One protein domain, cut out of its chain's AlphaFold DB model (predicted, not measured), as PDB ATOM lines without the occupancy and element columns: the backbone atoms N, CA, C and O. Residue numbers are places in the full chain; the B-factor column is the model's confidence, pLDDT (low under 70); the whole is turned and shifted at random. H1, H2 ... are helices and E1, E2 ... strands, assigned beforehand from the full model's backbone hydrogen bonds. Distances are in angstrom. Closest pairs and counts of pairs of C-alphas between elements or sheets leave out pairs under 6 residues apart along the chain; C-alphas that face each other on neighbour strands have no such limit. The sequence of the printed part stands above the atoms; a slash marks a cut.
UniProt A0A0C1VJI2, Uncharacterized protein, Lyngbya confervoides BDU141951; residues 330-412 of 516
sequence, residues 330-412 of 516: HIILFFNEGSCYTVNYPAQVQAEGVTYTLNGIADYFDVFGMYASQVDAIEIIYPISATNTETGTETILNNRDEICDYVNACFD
ATOM      1  N   HIS A 330     148.855 113.547 140.728       80.44
ATOM      2  CA  HIS A 330     148.000 112.376 140.517       80.44
ATOM      3  C   HIS A 330     148.672 111.312 139.644       80.44
ATOM      4  O   HIS A 330     148.564 110.132 139.968       80.44
ATOM      5  N   ILE A 331     149.407 111.696 138.598       67.75
ATOM      6  CA  ILE A 331     150.145 110.737 137.768       67.75
ATOM      7  C   ILE A 331     151.220 110.080 138.623       67.75
ATOM      8  O   ILE A 331     151.214 108.861 138.775       67.75
ATOM      9  N   ILE A 332     152.042 110.897 139.288       71.38
ATOM     10  CA  ILE A 332     153.138 110.432 140.146       71.38
ATOM     11  C   ILE A 332     152.641 109.414 141.181       71.38
ATOM     12  O   ILE A 332     153.290 108.396 141.395       71.38
ATOM     13  N   LEU A 333     151.488 109.649 141.814       80.06
ATOM     14  CA  LEU A 333     150.989 108.769 142.870       80.06
ATOM     15  C   LEU A 333     150.232 107.528 142.370       80.06
ATOM     16  O   LEU A 333     150.346 106.466 142.968       80.06
ATOM     17  N   PHE A 334     149.374 107.650 141.356       75.38
ATOM     18  CA  PHE A 334     148.497 106.534 140.978       75.38
ATOM     19  C   PHE A 334     149.140 105.596 139.957       75.38
ATOM     20  O   PHE A 334     148.905 104.397 140.033       75.38
ATOM     21  N   PHE A 335     149.969 106.108 139.042       62.06
ATOM     22  CA  PHE A 335     150.663 105.259 138.065       62.06
ATOM     23  C   PHE A 335     151.769 104.425 138.710       62.06
ATOM     24  O   PHE A 335     152.073 103.340 138.233       62.06
ATOM     25  N   ASN A 336     152.337 104.916 139.812       60.00
ATOM     26  CA  ASN A 336     153.424 104.247 140.514       60.00
ATOM     27  C   ASN A 336     152.946 103.415 141.720       60.00
ATOM     28  O   ASN A 336     153.767 102.951 142.513       60.00
ATOM     29  N   GLU A 337     151.637 103.236 141.924       67.38
ATOM     30  CA  GLU A 337     151.175 102.294 142.947       67.38
ATOM     31  C   GLU A 337     151.335 100.849 142.448       67.38
ATOM     32  O   GLU A 337     151.096 100.544 141.286       67.38
ATOM     33  N   GLY A 338     151.696  99.929 143.337       67.00
ATOM     34  CA  GLY A 338     151.895  98.527 142.995       67.00
ATOM     35  C   GLY A 338     152.934  97.878 143.892       67.00
ATOM     36  O   GLY A 338     152.646  97.526 145.040       67.00
ATOM     37  N   SER A 339     154.139  97.695 143.354       57.38
ATOM     38  CA  SER A 339     155.213  96.917 143.976       57.38
ATOM     39  C   SER A 339     155.689  97.498 145.310       57.38
ATOM     40  O   SER A 339     155.829  96.727 146.259       57.38
ATOM     41  N   CYS A 340     155.862  98.821 145.423       65.81
ATOM     42  CA  CYS A 340     156.427  99.460 146.619       65.81
ATOM     43  C   CYS A 340     155.397 100.071 147.588       65.81
ATOM     44  O   CYS A 340     155.565 100.061 148.814       65.81
ATOM     45  N   TYR A 341     154.290 100.595 147.074       83.94
ATOM     46  CA  TYR A 341     153.191 101.079 147.900       83.94
ATOM     47  C   TYR A 341     151.853 100.842 147.218       83.94
ATOM     48  O   TYR A 341     151.773 100.623 146.020       83.94
ATOM     49  N   THR A 342     150.787 100.913 148.001       87.62
ATOM     50  CA  THR A 342     149.407 100.920 147.503       87.62
ATOM     51  C   THR A 342     148.693 102.142 148.051       87.62
ATOM     52  O   THR A 342     148.858 102.482 149.225       87.62
ATOM     53  N   VAL A 343     147.904 102.822 147.231       90.38
ATOM     54  CA  VAL A 343     147.057 103.927 147.665       90.38
ATOM     55  C   VAL A 343     145.904 103.372 148.500       90.38
ATOM     56  O   VAL A 343     145.262 102.369 148.182       90.38
ATOM     57  N   ASN A 344     145.619 104.033 149.619       94.44
ATOM     58  CA  ASN A 344     144.515 103.653 150.485       94.44
ATOM     59  C   ASN A 344     143.213 104.259 149.958       94.44
ATOM     60  O   ASN A 344     142.963 105.459 150.079       94.44
ATOM     61  N   TYR A 345     142.353 103.393 149.438       92.56
ATOM     62  CA  TYR A 345     141.014 103.749 148.988       92.56
ATOM     63  C   TYR A 345     139.986 103.721 150.146       92.56
ATOM     64  O   TYR A 345     140.101 102.906 151.070       92.56
ATOM     65  N   PRO A 346     138.931 104.561 150.120       96.12
ATOM     66  CA  PRO A 346     138.583 105.467 149.032       96.12
ATOM     67  C   PRO A 346     139.432 106.745 149.001       96.12
ATOM     68  O   PRO A 346     139.602 107.404 150.026       96.12
ATOM     69  N   ALA A 347     139.878 107.113 147.799       95.44
ATOM     70  CA  ALA A 347     140.579 108.358 147.494       95.44
ATOM     71  C   ALA A 347     139.670 109.302 146.687       95.44
ATOM     72  O   ALA A 347     138.577 108.918 146.260       95.44
ATOM     73  N   GLN A 348     140.077 110.560 146.509       96.75
ATOM     74  CA  GLN A 348     139.299 111.535 145.747       96.75
ATOM     75  C   GLN A 348     140.197 112.392 144.861       96.75
ATOM     76  O   GLN A 348     141.237 112.876 145.303       96.75
ATOM     77  N   VAL A 349     139.734 112.623 143.637       95.19
ATOM     78  CA  VAL A 349     140.317 113.579 142.688       95.19
ATOM     79  C   VAL A 349     139.231 114.544 142.225       95.19
ATOM     80  O   VAL A 349     138.030 114.266 142.343       95.19
ATOM     81  N   GLN A 350     139.630 115.704 141.728       94.19
ATOM     82  CA  GLN A 350     138.744 116.682 141.119       94.19
ATOM     83  C   GLN A 350     139.260 117.051 139.736       94.19
ATOM     84  O   GLN A 350     140.430 117.352 139.596       94.19
ATOM     85  N   ALA A 351     138.368 117.096 138.752       90.19
ATOM     86  CA  ALA A 351     138.672 117.627 137.431       90.19
ATOM     87  C   ALA A 351     137.562 118.590 137.005       90.19
ATOM     88  O   ALA A 351     136.378 118.323 137.226       90.19
ATOM     89  N   GLU A 352     137.937 119.771 136.508       88.06
ATOM     90  CA  GLU A 352     137.012 120.847 136.104       88.06
ATOM     91  C   GLU A 352     135.914 121.194 137.143       88.06
ATOM     92  O   GLU A 352     134.794 121.607 136.824       88.06
ATOM     93  N   GLY A 353     136.213 121.029 138.436       85.56
ATOM     94  CA  GLY A 353     135.265 121.283 139.526       85.56
ATOM     95  C   GLY A 353     134.295 120.133 139.838       85.56
ATOM     96  O   GLY A 353     133.480 120.266 140.757       85.56
ATOM     97  N   VAL A 354     134.389 118.997 139.143       92.25
ATOM     98  CA  VAL A 354     133.673 117.752 139.456       92.25
ATOM     99  C   VAL A 354     134.550 116.879 140.349       92.25
ATOM    100  O   VAL A 354     135.716 116.662 140.056       92.25
ATOM    101  N   THR A 355     133.998 116.390 141.460       96.75
ATOM    102  CA  THR A 355     134.710 115.490 142.379       96.75
ATOM    103  C   THR A 355     134.380 114.037 142.070       96.75
ATOM    104  O   THR A 355     133.207 113.653 142.090       96.75
ATOM    105  N   TYR A 356     135.418 113.230 141.892       94.94
ATOM    106  CA  TYR A 356     135.352 111.790 141.687       94.94
ATOM    107  C   TYR A 356     135.799 111.073 142.962       94.94
ATOM    108  O   TYR A 356     136.704 111.520 143.665       94.94
ATOM    109  N   THR A 357     135.114 109.985 143.315       96.62
ATOM    110  CA  THR A 357     135.509 109.120 144.436       96.62
ATOM    111  C   THR A 357     136.038 107.822 143.868       96.62
ATOM    112  O   THR A 357     135.290 107.111 143.205       96.62
ATOM    113  N   LEU A 358     137.297 107.541 144.166       92.25
ATOM    114  CA  LEU A 358     138.034 106.379 143.706       92.25
ATOM    115  C   LEU A 358     137.911 105.289 144.768       92.25
ATOM    116  O   LEU A 358     138.263 105.517 145.924       92.25
ATOM    117  N   ASN A 359     137.389 104.121 144.415       86.38
ATOM    118  CA  ASN A 359     137.303 102.942 145.283       86.38
ATOM    119  C   ASN A 359     138.414 101.921 144.986       86.38
ATOM    120  O   ASN A 359     138.546 100.944 145.724       86.38
ATOM    121  N   GLY A 360     139.188 102.158 143.929       74.06
ATOM    122  CA  GLY A 360     140.356 101.401 143.493       74.06
ATOM    123  C   GLY A 360     141.007 102.086 142.289       74.06
ATOM    124  O   GLY A 360     140.452 103.059 141.772       74.06
ATOM    125  N   ILE A 361     142.143 101.559 141.830       72.81
ATOM    126  CA  ILE A 361     142.926 102.146 140.730       72.81
ATOM    127  C   ILE A 361     142.168 102.231 139.402       72.81
ATOM    128  O   ILE A 361     142.322 103.191 138.655       72.81
ATOM    129  N   ALA A 362     141.278 101.275 139.130       63.03
ATOM    130  CA  ALA A 362     140.445 101.300 137.929       63.03
ATOM    131  C   ALA A 362     139.574 102.569 137.856       63.03
ATOM    132  O   ALA A 362     139.481 103.187 136.803       63.03
ATOM    133  N   ASP A 363     139.021 103.019 138.992       69.62
ATOM    134  CA  ASP A 363     138.234 104.257 139.050       69.62
ATOM    135  C   ASP A 363     139.109 105.490 138.731       69.62
ATOM    136  O   ASP A 363     138.588 106.511 138.287       69.62
ATOM    137  N   TYR A 364     140.422 105.429 138.991       78.50
ATOM    138  CA  TYR A 364     141.356 106.495 138.618       78.50
ATOM    139  C   TYR A 364     141.606 106.499 137.113       78.50
ATOM    140  O   TYR A 364     141.491 107.558 136.502       78.50
ATOM    141  N   PHE A 365     141.871 105.339 136.507       57.41
ATOM    142  CA  PHE A 365     142.066 105.243 135.059       57.41
ATOM    143  C   PHE A 365     140.813 105.630 134.264       57.41
ATOM    144  O   PHE A 365     140.938 106.283 133.232       57.41
ATOM    145  N   ASP A 366     139.612 105.353 134.784       61.41
ATOM    146  CA  ASP A 366     138.363 105.869 134.210       61.41
ATOM    147  C   ASP A 366     138.353 107.408 134.160       61.41
ATOM    148  O   ASP A 366     137.939 108.001 133.164       61.41
ATOM    149  N   VAL A 367     138.803 108.079 135.229       60.75
ATOM    150  CA  VAL A 367     138.894 109.550 135.273       60.75
ATOM    151  C   VAL A 367     140.026 110.048 134.380       60.75
ATOM    152  O   VAL A 367     139.818 110.991 133.626       60.75
ATOM    153  N   PHE A 368     141.195 109.411 134.421       60.31
ATOM    154  CA  PHE A 368     142.340 109.758 133.584       60.31
ATOM    155  C   PHE A 368     141.981 109.699 132.092       60.31
ATOM    156  O   PHE A 368     142.193 110.674 131.378       60.31
ATOM    157  N   GLY A 369     141.318 108.628 131.643       49.03
ATOM    158  CA  GLY A 369     140.850 108.485 130.262       49.03
ATOM    159  C   GLY A 369     139.834 109.554 129.839       49.03
ATOM    160  O   GLY A 369     139.870 110.025 128.706       49.03
ATOM    161  N   MET A 370     138.963 110.020 130.746       62.97
ATOM    162  CA  MET A 370     138.036 111.129 130.451       62.97
ATOM    163  C   MET A 370     138.747 112.468 130.195       62.97
ATOM    164  O   MET A 370     138.163 113.339 129.548       62.97
ATOM    165  N   TYR A 371     139.967 112.639 130.709       55.91
ATOM    166  CA  TYR A 371     140.753 113.873 130.639       55.91
ATOM    167  C   TYR A 371     142.137 113.652 130.002       55.91
ATOM    168  O   TYR A 371     143.049 114.435 130.245       55.91
ATOM    169  N   ALA A 372     142.302 112.627 129.159       46.94
ATOM    170  CA  ALA A 372     143.603 112.229 128.606       46.94
ATOM    171  C   ALA A 372     144.325 113.346 127.822       46.94
ATOM    172  O   ALA A 372     145.550 113.403 127.811       46.94
ATOM    173  N   SER A 373     143.585 114.279 127.211       44.16
ATOM    174  CA  SER A 373     144.143 115.442 126.501       44.16
ATOM    175  C   SER A 373     144.431 116.660 127.393       44.16
ATOM    176  O   SER A 373     144.939 117.668 126.905       44.16
ATOM    177  N   GLN A 374     144.067 116.598 128.677       60.06
ATOM    178  CA  GLN A 374     144.147 117.680 129.669       60.06
ATOM    179  C   GLN A 374     144.425 117.087 131.058       60.06
ATOM    180  O   GLN A 374     143.652 117.269 132.002       60.06
ATOM    181  N   VAL A 375     145.500 116.306 131.173       52.38
ATOM    182  CA  VAL A 375     145.846 115.618 132.426       52.38
ATOM    183  C   VAL A 375     146.109 116.607 133.567       52.38
ATOM    184  O   VAL A 375     145.704 116.354 134.696       52.38
ATOM    185  N   ASP A 376     146.614 117.801 133.246       67.88
ATOM    186  CA  ASP A 376     146.803 118.933 134.161       67.88
ATOM    187  C   ASP A 376     145.501 119.463 134.792       67.88
ATOM    188  O   ASP A 376     145.539 120.200 135.783       67.88
ATOM    189  N   ALA A 377     144.334 119.087 134.258       76.19
ATOM    190  CA  ALA A 377     143.035 119.431 134.826       76.19
ATOM    191  C   ALA A 377     142.626 118.544 136.015       76.19
ATOM    192  O   ALA A 377     141.664 118.895 136.710       76.19
ATOM    193  N   ILE A 378     143.299 117.408 136.244       81.62
ATOM    194  CA  ILE A 378     143.020 116.491 137.354       81.62
ATOM    195  C   ILE A 378     143.851 116.908 138.577       81.62
ATOM    196  O   ILE A 378     145.070 116.983 138.540       81.62
ATOM    197  N   GLU A 379     143.194 117.129 139.713       91.19
ATOM    198  CA  GLU A 379     143.833 117.491 140.980       91.19
ATOM    199  C   GLU A 379     143.495 116.467 142.074       91.19
ATOM    200  O   GLU A 379     142.326 116.120 142.287       91.19
ATOM    201  N   ILE A 380     144.495 116.016 142.842       94.19
ATOM    202  CA  ILE A 380     144.254 115.212 144.050       94.19
ATOM    203  C   ILE A 380     143.531 116.060 145.106       94.19
ATOM    204  O   ILE A 380     143.959 117.158 145.468       94.19
ATOM    205  N   ILE A 381     142.469 115.512 145.705       95.38
ATOM    206  CA  ILE A 381     141.874 116.097 146.909       95.38
ATOM    207  C   ILE A 381     142.626 115.577 148.134       95.38
ATOM    208  O   ILE A 381     142.377 114.482 148.635       95.38
ATOM    209  N   TYR A 382     143.525 116.410 148.649       94.69
ATOM    210  CA  TYR A 382     144.284 116.127 149.863       94.69
ATOM    211  C   TYR A 382     143.430 116.172 151.151       94.69
ATOM    212  O   TYR A 382     142.475 116.955 151.252       94.69
ATOM    213  N   PRO A 383     143.822 115.426 152.202       96.44
ATOM    214  CA  PRO A 383     144.951 114.495 152.231       96.44
ATOM    215  C   PRO A 383     144.618 113.160 151.555       96.44
ATOM    216  O   PRO A 383     143.487 112.683 151.644       96.44
ATOM    217  N   ILE A 384     145.637 112.542 150.970       96.44
ATOM    218  CA  ILE A 384     145.604 111.165 150.475       96.44
ATOM    219  C   ILE A 384     146.557 110.313 151.317       96.44
ATOM    220  O   ILE A 384     147.404 110.845 152.031       96.44
ATOM    221  N   SER A 385     146.399 108.996 151.318       96.00
ATOM    222  CA  SER A 385     147.279 108.109 152.081       96.00
ATOM    223  C   SER A 385     147.669 106.899 151.261       96.00
ATOM    224  O   SER A 385     146.851 106.402 150.493       96.00
ATOM    225  N   ALA A 386     148.883 106.415 151.481       93.81
ATOM    226  CA  ALA A 386     149.430 105.230 150.847       93.81
ATOM    227  C   ALA A 386     150.086 104.327 151.899       93.81
ATOM    228  O   ALA A 386     150.560 104.793 152.937       93.81
ATOM    229  N   THR A 387     150.073 103.024 151.650       92.19
ATOM    230  CA  THR A 387     150.667 102.000 152.506       92.19
ATOM    231  C   THR A 387     151.837 101.360 151.777       92.19
ATOM    232  O   THR A 387     151.638 100.737 150.736       92.19
ATOM    233  N   ASN A 388     153.040 101.467 152.346       86.50
ATOM    234  CA  ASN A 388     154.230 100.802 151.814       86.50
ATOM    235  C   ASN A 388     154.049  99.276 151.929       86.50
ATOM    236  O   ASN A 388     153.708  98.769 153.002       86.50
ATOM    237  N   THR A 389     154.225  98.556 150.827       81.06
ATOM    238  CA  THR A 389     153.917  97.121 150.701       81.06
ATOM    239  C   THR A 389     154.889  96.244 151.482       81.06
ATOM    240  O   THR A 389     154.479  95.213 152.020       81.06
ATOM    241  N   GLU A 390     156.148  96.666 151.617       77.94
ATOM    242  CA  GLU A 390     157.177  95.911 152.333       77.94
ATOM    243  C   GLU A 390     157.034  96.012 153.855       77.94
ATOM    244  O   GLU A 390     157.041  95.016 154.587       77.94
ATOM    245  N   THR A 391     156.904  97.240 154.355       84.38
ATOM    246  CA  THR A 391     156.871  97.542 155.791       84.38
ATOM    247  C   THR A 391     155.455  97.513 156.363       84.38
ATOM    248  O   THR A 391     155.287  97.391 157.581       84.38
ATOM    249  N   GLY A 392     154.431  97.635 155.513       87.38
ATOM    250  CA  GLY A 392     153.030  97.797 155.907       87.38
ATOM    251  C   GLY A 392     152.735  99.141 156.581       87.38
ATOM    252  O   GLY A 392     151.739  99.260 157.299       87.38
ATOM    253  N   THR A 393     153.619 100.131 156.431       91.75
ATOM    254  CA  THR A 393     153.481 101.443 157.072       91.75
ATOM    255  C   THR A 393     152.585 102.347 156.236       91.75
ATOM    256  O   THR A 393     152.870 102.596 155.068       91.75
ATOM    257  N   GLU A 394     151.522 102.863 156.853       95.88
ATOM    258  CA  GLU A 394     150.649 103.879 156.260       95.88
ATOM    259  C   GLU A 394     151.240 105.284 156.444       95.88
ATOM    260  O   GLU A 394     151.564 105.693 157.566       95.88
ATOM    261  N   THR A 395     151.308 106.036 155.348       94.12
ATOM    262  CA  THR A 395     151.745 107.431 155.283       94.12
ATOM    263  C   THR A 395     150.605 108.298 154.755       94.12
ATOM    264  O   THR A 395     149.938 107.945 153.786       94.12
ATOM    265  N   ILE A 396     150.368 109.443 155.400       96.50
ATOM    266  CA  ILE A 396     149.400 110.455 154.957       96.50
ATOM    267  C   ILE A 396     150.179 111.553 154.236       96.50
ATOM    268  O   ILE A 396     151.063 112.156 154.841       96.50
ATOM    269  N   LEU A 397     149.796 111.822 152.994       95.25
ATOM    270  CA  LEU A 397     150.399 112.772 152.069       95.25
ATOM    271  C   LEU A 397     149.455 113.973 151.945       95.25
ATOM    272  O   LEU A 397     148.266 113.828 151.644       95.25
ATOM    273  N   ASN A 398     149.951 115.168 152.254       94.44
ATOM    274  CA  ASN A 398     149.131 116.378 152.388       94.44
ATOM    275  C   ASN A 398     149.310 117.378 151.242       94.44
ATOM    276  O   ASN A 398     148.623 118.400 151.220       94.44
ATOM    277  N   ASN A 399     150.269 117.137 150.358       88.69
ATOM    278  CA  ASN A 399     150.611 117.988 149.228       88.69
ATOM    279  C   ASN A 399     151.508 117.211 148.254       88.69
ATOM    280  O   ASN A 399     151.971 116.115 148.576       88.69
ATOM    281  N   ARG A 400     151.766 117.825 147.097       83.50
ATOM    282  CA  ARG A 400     152.638 117.296 146.049       83.50
ATOM    283  C   ARG A 400     154.039 116.969 146.557       83.50
ATOM    284  O   ARG A 400     154.524 115.889 146.264       83.50
ATOM    285  N   ASP A 401     154.658 117.861 147.332       80.12
ATOM    286  CA  ASP A 401     156.025 117.647 147.834       80.12
ATOM    287  C   ASP A 401     156.104 116.369 148.688       80.12
ATOM    288  O   ASP A 401     157.029 115.582 148.550       80.12
ATOM    289  N   GLU A 402     155.092 116.113 149.524       86.81
ATOM    290  CA  GLU A 402     155.016 114.886 150.325       86.81
ATOM    291  C   GLU A 402     154.777 113.633 149.472       86.81
ATOM    292  O   GLU A 402     155.307 112.580 149.814       86.81
ATOM    293  N   ILE A 403     154.002 113.725 148.382       83.81
ATOM    294  CA  ILE A 403     153.862 112.629 147.408       83.81
ATOM    295  C   ILE A 403     155.211 112.336 146.762       83.81
ATOM    296  O   ILE A 403     155.636 111.189 146.768       83.81
ATOM    297  N   CYS A 404     155.893 113.367 146.274       77.19
ATOM    298  CA  CYS A 404     157.216 113.263 145.672       77.19
ATOM    299  C   CYS A 404     158.220 112.593 146.606       77.19
ATOM    300  O   CYS A 404     158.788 111.562 146.264       77.19
ATOM    301  N   ASP A 405     158.371 113.118 147.823       79.44
ATOM    302  CA  ASP A 405     159.270 112.547 148.828       79.44
ATOM    303  C   ASP A 405     158.926 111.078 149.129       79.44
ATOM    304  O   ASP A 405     159.817 110.268 149.377       79.44
ATOM    305  N   TYR A 406     157.635 110.728 149.145       81.75
ATOM    306  CA  TYR A 406     157.170 109.378 149.455       81.75
ATOM    307  C   TYR A 406     157.383 108.388 148.310       81.75
ATOM    308  O   TYR A 406     157.805 107.266 148.574       81.75
ATOM    309  N   VAL A 407     157.087 108.787 147.071       74.44
ATOM    310  CA  VAL A 407     157.256 107.957 145.871       74.44
ATOM    311  C   VAL A 407     158.738 107.740 145.595       74.44
ATOM    312  O   VAL A 407     159.149 106.588 145.493       74.44
ATOM    313  N   ASN A 408     159.551 108.800 145.616       72.88
ATOM    314  CA  ASN A 408     161.000 108.691 145.430       72.88
ATOM    315  C   ASN A 408     161.614 107.771 146.491       72.88
ATOM    316  O   ASN A 408     162.271 106.798 146.156       72.88
ATOM    317  N   ALA A 409     161.280 107.967 147.773       74.19
ATOM    318  CA  ALA A 409     161.755 107.082 148.841       74.19
ATOM    319  C   ALA A 409     161.250 105.631 148.734       74.19
ATOM    320  O   ALA A 409     161.747 104.770 149.457       74.19
ATOM    321  N   CYS A 410     160.226 105.370 147.919       68.62
ATOM    322  CA  CYS A 410     159.727 104.027 147.660       68.62
ATOM    323  C   CYS A 410     160.530 103.325 146.558       68.62
ATOM    324  O   CYS A 410     160.821 102.140 146.671       68.62
ATOM    325  N   PHE A 411     160.895 104.046 145.501       60.97
ATOM    326  CA  PHE A 411     161.661 103.486 144.387       60.97
ATOM    327  C   PHE A 411     163.181 103.639 144.552       60.97
ATOM    328  O   PHE A 411     163.930 102.974 143.845       60.97
ATOM    329  N   ASP A 412     163.634 104.403 145.550       58.09
ATOM    330  CA  ASP A 412     165.031 104.504 146.001       58.09
ATOM    331  C   ASP A 412     165.497 103.268 146.809       58.09
ATOM    332  O   ASP A 412     166.127 103.393 147.864       58.09
TER     333      ASP A 412
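AT A GLANCE: This is residues 330 to 412 of the 516 residues of an uncharacterized protein of Lyngbya confervoides BDU141951 (UniProt A0A0C1VJI2). Two small lobes stand end to end, each a three-stranded antiparallel sheet with one helix along one face: H3 over E1 - E5 - E6, and H2 over E3 - E2 - E4. The short helix H1 sits in the middle, between the lobes, and the chain passes from one lobe to the other after E1 and back after E4. The printed part has 83 residues, with three named helices and six named strands in the order H1 E1 E2 E3 H2 E4 E5 E6 H3; the class is mixed, helices and strands. It is compact, with a radius of gyration of the C-alphas of 12.2 A, and elongated, spanning 35 by 23 by 20 A.

HOW THE PARTS SIT: H1, residues 330 to 334, only grazes both sheets. E1, residues 341 to 343, is an edge strand antiparallel to E5, residues 384 to 388; N 342 and O 387 are 2.9 A apart, within hydrogen-bond range. E2, residues 347 to 351, and E3, residues 354 to 358, form a hairpin, with N 356 and O 349 at 2.8 A. H2, residues 361 to 370, is on their sheet at a height of 9.2 A and runs along the strands, at 1 degree to E2 on the local plane. It lies over E2 and, only just, over E3, on which 3 of its C-alphas fall. E4, residues 378 to 380, is antiparallel to E2, with N 350 and O 379 at 2.8 A. E3, H2 and E4 make a split strand-helix-strand unit, two strands running the same way with E2 between them, and its crossover is right-handed. E5 and E6, residues 394 to 397, form a hairpin, with N 395 and O 386 at 2.8 A. H3, residues 400 to 411, is on the sheet E1 E5 E6 at a height of 9.4 A, over E5 and E6, and runs along the strands. With its residues 403 to 407 alone H3 touches H1; the closest C-alphas, of Leu 333 and Ile 403, are 6.6 A apart. H1 and H2 are close but not clearly touching, while H2 and H3 are apart. In H1, H2 and H3 every O i to N i+4 pair is within hydrogen-bond range.

IN THESE COORDINATES: H1 begins at C-alpha 330, (148.000, 112.376, 140.517). From first to last C-alpha, E2 measures 13.8 A, E3 12.9 A, H2 14.5 A and E5 13.5 A. H2 begins at C-alpha 361, (142.926, 102.146, 140.730). H3 measures 16.6 A and ends at C-alpha 411, (161.661, 103.486, 144.387).

THE WHOLE: The two C-alphas farthest apart, of Ser 373 and Thr 391, are 36.6 A apart. The printed part has no cut and no long link. The mean pLDDT of the printed part is 79.6; residue 331 and residues 335 to 340, 362 to 363, 365 to 376 and 410 to 412 are under 70.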